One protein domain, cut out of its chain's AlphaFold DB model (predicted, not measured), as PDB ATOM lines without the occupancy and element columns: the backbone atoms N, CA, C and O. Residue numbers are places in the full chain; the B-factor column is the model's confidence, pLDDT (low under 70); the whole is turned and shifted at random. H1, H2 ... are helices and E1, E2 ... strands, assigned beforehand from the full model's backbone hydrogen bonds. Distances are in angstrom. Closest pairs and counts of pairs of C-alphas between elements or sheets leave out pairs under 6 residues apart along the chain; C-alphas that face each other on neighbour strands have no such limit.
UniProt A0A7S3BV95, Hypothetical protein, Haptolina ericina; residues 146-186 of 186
ATOM      1  N   TYR A 146       3.513  22.066 -17.951       53.62
ATOM      2  CA  TYR A 146       4.524  21.321 -17.215       53.62
ATOM      3  C   TYR A 146       5.881  21.987 -17.351       53.62
ATOM      4  O   TYR A 146       6.397  22.165 -18.452       53.62
ATOM      5  N   SER A 147       6.493  22.262 -16.201       57.00
ATOM      6  CA  SER A 147       7.943  22.266 -16.104       57.00
ATOM      7  C   SER A 147       8.467  20.966 -16.689       57.00
ATOM      8  O   SER A 147       8.195  19.888 -16.144       57.00
ATOM      9  N   SER A 148       9.179  21.042 -17.806       64.62
ATOM     10  CA  SER A 148       9.876  19.874 -18.318       64.62
ATOM     11  C   SER A 148      10.903  19.434 -17.277       64.62
ATOM     12  O   SER A 148      11.489  20.248 -16.565       64.62
ATOM     13  N   VAL A 149      11.065  18.125 -17.116       71.12
ATOM     14  CA  VAL A 149      12.094  17.572 -16.238       71.12
ATOM     15  C   VAL A 149      13.241  17.130 -17.122       71.12
ATOM     16  O   VAL A 149      13.060  16.279 -17.993       71.12
ATOM     17  N   ARG A 150      14.425  17.698 -16.910       74.06
ATOM     18  CA  ARG A 150      15.656  17.220 -17.532       74.06
ATOM     19  C   ARG A 150      16.335  16.262 -16.572       74.06
ATOM     20  O   ARG A 150      16.798  16.673 -15.514       74.06
ATOM     21  N   GLN A 151      16.393  14.991 -16.949       72.81
ATOM     22  CA  GLN A 151      16.992  13.944 -16.132       72.81
ATOM     23  C   GLN A 151      18.247  13.377 -16.801       72.81
ATOM     24  O   GLN A 151      18.245  13.042 -17.983       72.81
ATOM     25  N   SER A 152      19.303  13.243 -16.010       71.19
ATOM     26  CA  SER A 152      20.486  12.428 -16.275       71.19
ATOM     27  C   SER A 152      20.714  11.481 -15.093       71.19
ATOM     28  O   SER A 152      20.021  11.571 -14.078       71.19
ATOM     29  N   GLU A 153      21.712  10.601 -15.185       66.81
ATOM     30  CA  GLU A 153      22.081   9.710 -14.075       66.81
ATOM     31  C   GLU A 153      22.420  10.469 -12.781       66.81
ATOM     32  O   GLU A 153      22.177   9.960 -11.692       66.81
ATOM     33  N   LYS A 154      22.950  11.696 -12.889       70.62
ATOM     34  CA  LYS A 154      23.476  12.472 -11.752       70.62
ATOM     35  C   LYS A 154      22.676  13.730 -11.418       70.62
ATOM     36  O   LYS A 154      22.978  14.388 -10.430       70.62
ATOM     37  N   GLN A 155      21.690  14.093 -12.233       72.44
ATOM     38  CA  GLN A 155      21.005  15.379 -12.113       72.44
ATOM     39  C   GLN A 155      19.563  15.280 -12.591       72.44
ATOM     40  O   GLN A 155      19.304  14.743 -13.668       72.44
ATOM     41  N   LEU A 156      18.642  15.833 -11.806       79.06
ATOM     42  CA  LEU A 156      17.252  16.033 -12.186       79.06
ATOM     43  C   LEU A 156      16.924  17.516 -12.017       79.06
ATOM     44  O   LEU A 156      16.855  18.010 -10.893       79.06
ATOM     45  N   ASP A 157      16.728  18.202 -13.143       83.62
ATOM     46  CA  ASP A 157      16.335  19.606 -13.181       83.62
ATOM     47  C   ASP A 157      14.855  19.738 -13.525       83.62
ATOM     48  O   ASP A 157      14.385  19.214 -14.535       83.62
ATOM     49  N   VAL A 158      14.129  20.504 -12.727       84.69
ATOM     50  CA  VAL A 158      12.811  21.040 -13.067       84.69
ATOM     51  C   VAL A 158      13.014  22.334 -13.847       84.69
ATOM     52  O   VAL A 158      13.684  23.250 -13.368       84.69
ATOM     53  N   LEU A 159      12.455  22.417 -15.046       84.94
ATOM     54  CA  LEU A 159      12.642  23.549 -15.944       84.94
ATOM     55  C   LEU A 159      11.455  24.522 -15.882       84.94
ATOM     56  O   LEU A 159      10.319  24.140 -15.623       84.94
ATOM     57  N   ASN A 160      11.712  25.794 -16.129       85.62
ATOM     58  CA  ASN A 160      10.700  26.775 -16.486       85.62
ATOM     59  C   ASN A 160      10.163  26.488 -17.905       85.62
ATOM     60  O   ASN A 160      10.720  25.682 -18.655       85.62
ATOM     61  N   THR A 161       9.072  27.148 -18.293       83.25
ATOM     62  CA  THR A 161       8.431  26.975 -19.611       83.25
ATOM     63  C   THR A 161       9.307  27.444 -20.774       83.25
ATOM     64  O   THR A 161       9.115  26.995 -21.900       83.25
ATOM     65  N   ASP A 162      10.302  28.290 -20.505       83.25
ATOM     66  CA  ASP A 162      11.332  28.717 -21.458       83.25
ATOM     67  C   ASP A 162      12.495  27.712 -21.606       83.25
ATOM     68  O   ASP A 162      13.435  27.950 -22.364       83.25
ATOM     69  N   GLY A 163      12.446  26.582 -20.892       83.19
ATOM     70  CA  GLY A 163      13.470  25.536 -20.909       83.19
ATOM     71  C   GLY A 163      14.674  25.798 -19.997       83.19
ATOM     72  O   GLY A 163      15.571  24.954 -19.924       83.19
ATOM     73  N   THR A 164      14.717  26.923 -19.280       88.00
ATOM     74  CA  THR A 164      15.770  27.199 -18.291       88.00
ATOM     75  C   THR A 164      15.519  26.436 -16.986       88.00
ATOM     76  O   THR A 164      14.367  26.190 -16.640       88.00
ATOM     77  N   PRO A 165      16.546  26.038 -16.214       88.50
ATOM     78  CA  PRO A 165      16.325  25.446 -14.895       88.50
ATOM     79  C   PRO A 165      15.643  26.425 -13.936       88.50
ATOM     80  O   PRO A 165      16.118  27.545 -13.747       88.50
ATOM     81  N   SER A 166      14.567  25.983 -13.285       89.75
ATOM     82  CA  SER A 166      13.900  26.773 -12.251       89.75
ATOM     83  C   SER A 166      14.804  26.898 -11.016       89.75
ATOM     84  O   SER A 166      15.236  25.872 -10.490       89.75
ATOM     85  N   PRO A 167      15.130  28.102 -10.517       93.44
ATOM     86  CA  PRO A 167      16.025  28.238  -9.366       93.44
ATOM     87  C   PRO A 167      15.532  27.517  -8.105       93.44
ATOM     88  O   PRO A 167      16.328  26.897  -7.393       93.44
ATOM     89  N   ILE A 168      14.224  27.563  -7.844       92.56
ATOM     90  CA  ILE A 168      13.577  26.989  -6.665       92.56
ATOM     91  C   ILE A 168      12.429  26.082  -7.099       92.56
ATOM     92  O   ILE A 168      11.478  26.511  -7.747       92.56
ATOM     93  N   VAL A 169      12.451  24.844  -6.619       90.00
ATOM     94  CA  VAL A 169      11.339  23.903  -6.734       90.00
ATOM     95  C   VAL A 169      10.627  23.809  -5.385       90.00
ATOM     96  O   VAL A 169      11.116  23.207  -4.415       90.00
ATOM     97  N   HIS A 170       9.454  24.430  -5.302       89.81
ATOM     98  CA  HIS A 170       8.607  24.392  -4.117       89.81
ATOM     99  C   HIS A 170       7.749  23.119  -4.113       89.81
ATOM    100  O   HIS A 170       7.270  22.663  -5.150       89.81
ATOM    101  N   GLN A 171       7.581  22.523  -2.926       84.12
ATOM    102  CA  GLN A 171       6.821  21.277  -2.725       84.12
ATOM    103  C   GLN A 171       7.270  20.099  -3.613       84.12
ATOM    104  O   GLN A 171       6.458  19.316  -4.107       84.12
ATOM    105  N   PHE A 172       8.586  19.955  -3.798       81.56
ATOM    106  CA  PHE A 172       9.194  18.889  -4.604       81.56
ATOM    107  C   PHE A 172       8.770  17.468  -4.188       81.56
ATOM    108  O   PHE A 172       8.676  16.573  -5.023       81.56
ATOM    109  N   ASP A 173       8.470  17.264  -2.905       78.25
ATOM    110  CA  ASP A 173       8.022  16.003  -2.308       78.25
ATOM    111  C   ASP A 173       6.654  15.540  -2.837       78.25
ATOM    112  O   ASP A 173       6.287  14.370  -2.717       78.25
ATOM    113  N   ARG A 174       5.903  16.452  -3.462       75.38
ATOM    114  CA  ARG A 174       4.604  16.185  -4.086       75.38
ATOM    115  C   ARG A 174       4.732  15.618  -5.502       75.38
ATOM    116  O   ARG A 174       3.778  15.006  -5.985       75.38
ATOM    117  N   PHE A 175       5.904  15.748  -6.125       74.25
ATOM    118  CA  PHE A 175       6.225  15.192  -7.436       74.25
ATOM    119  C   PHE A 175       7.078  13.925  -7.280       74.25
ATOM    120  O   PHE A 175       8.270  13.985  -6.982       74.25
ATOM    121  N   LYS A 176       6.454  12.751  -7.471       74.25
ATOM    122  CA  LYS A 176       7.067  11.443  -7.165       74.25
ATOM    123  C   LYS A 176       8.459  11.230  -7.782       74.25
ATOM    124  O   LYS A 176       9.322  10.785  -7.029       74.25
ATOM    125  N   PRO A 177       8.714  11.533  -9.073       73.44
ATOM    126  CA  PRO A 177      10.033  11.304  -9.664       73.44
ATOM    127  C   PRO A 177      11.144  12.087  -8.955       73.44
ATOM    128  O   PRO A 177      12.163  11.510  -8.587       73.44
ATOM    129  N   LEU A 178      10.916  13.373  -8.671       71.94
ATOM    130  CA  LEU A 178      11.886  14.204  -7.952       71.94
ATOM    131  C   LEU A 178      12.004  13.799  -6.480       71.94
ATOM    132  O   LEU A 178      13.110  13.746  -5.952       71.94
ATOM    133  N   ALA A 179      10.897  13.444  -5.825       76.06
ATOM    134  CA  ALA A 179      10.922  12.939  -4.454       76.06
ATOM    135  C   ALA A 179      11.717  11.623  -4.325       76.06
ATOM    136  O   ALA A 179      12.405  11.416  -3.328       76.06
ATOM    137  N   GLN A 180      11.630  10.732  -5.317       79.81
ATOM    138  CA  GLN A 180      12.382   9.473  -5.362       79.81
ATOM    139  C   GLN A 180      13.861   9.696  -5.676       79.81
ATOM    140  O   GLN A 180      14.710   9.099  -5.014       79.81
ATOM    141  N   TRP A 181      14.160  10.565  -6.644       79.56
ATOM    142  CA  TRP A 181      15.528  10.948  -6.986       79.56
ATOM    143  C   TRP A 181      16.229  11.598  -5.788       79.56
ATOM    144  O   TRP A 181      17.298  11.147  -5.394       79.56
ATOM    145  N   ALA A 182      15.587  12.564  -5.124       76.50
ATOM    146  CA  ALA A 182      16.161  13.253  -3.969       76.50
ATOM    147  C   ALA A 182      16.496  12.302  -2.804       76.50
ATOM    148  O   ALA A 182      17.471  12.528  -2.104       76.50
ATOM    149  N   ARG A 183      15.733  11.215  -2.611       79.00
ATOM    150  CA  ARG A 183      16.021  10.195  -1.582       79.00
ATOM    151  C   ARG A 183      17.206   9.286  -1.911       79.00
ATOM    152  O   ARG A 183      17.728   8.667  -1.000       79.00
ATOM    153  N   HIS A 184      17.574   9.144  -3.183       75.31
ATOM    154  CA  HIS A 184      18.729   8.329  -3.577       75.31
ATOM    155  C   HIS A 184      20.065   9.045  -3.352       75.31
ATOM    156  O   HIS A 184      21.095   8.384  -3.283       75.31
ATOM    157  N   TRP A 185      20.046  10.376  -3.264       66.88
ATOM    158  CA  TRP A 185      21.246  11.217  -3.214       66.88
ATOM    159  C   TRP A 185      21.359  12.070  -1.938       66.88
ATOM    160  O   TRP A 185      22.321  12.827  -1.815       66.88
ATOM    161  N   ALA A 186      20.389  11.971  -1.023       58.09
ATOM    162  CA  ALA A 186      20.409  12.588   0.308       58.09
ATOM    163  C   ALA A 186      20.898  11.587   1.358       58.09
ATOM    164  O   ALA A 186      21.622  12.027   2.277       58.09
TER     165      ALA A 186
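AT A GLANCE: This is residues 146 to 186 of the 186 residues of the protein "Hypothetical protein" of Haptolina ericina (UniProt A0A7S3BV95). A hairpin of two short strands, E1 and E2, is joined by a loop to a third short strand, E3, and the chain then turns back so that one short helix, H1, comes near the hairpin. E2 has E1 as its partner, while E3 and H1 come near it at different places and stay apart from each other. The printed part has 41 residues, with three named strands and then one named helix, in the order E1, E2, E3, H1; the sheet E1 - E2 is antiparallel. The class is mixed, helices and strands, with under half of the residues in named elements. The whole is compact, with a radius of gyration of the C-alphas of 9.9 A, and rounded, spanning 28 by 22 by 15 A.

HOW THE PARTS SIT: E1, residues 149 to 151, and E2, residues 156 to 158, form a hairpin with a tight link, at 166 degrees between directions. N 150 and O 157 are 2.8 A apart, within hydrogen-bond range, as are N 157 and O 150 at 2.8 A. E3, residues 168 to 170, pairs with no named strand; its closest C-alphas to E2 are those of Val 169 and Val 158, 7.1 A apart. E1 and E3 are apart. In H1, residues 176 to 185, 5 of 6 O i to N i+4 pairs are within range. The closest C-alphas of H1 and E2 are those of Leu 178 and Leu 156, 7.1 A apart. E1 and H1 are near each other, with 5 pairs of C-alphas within 10 A.

IN THESE COORDINATES: E1 begins at C-alpha 149 (12.094, 17.572, -16.238) and is 6.1 A long; E2 is 6.8 A and E3 6.2 A. H1 is 14.7 A long and ends at C-alpha 185 (21.246, 11.217, -3.214).

THE WHOLE: The C-alphas farthest apart, of Asp 162 and Ala 186, are 28.6 A apart. The printed part has no cut, ends at the chain's last residue, and has no long link. Its mean pLDDT is 77.5, with residues 146 to 148, 153 and 185 to 186 under 70.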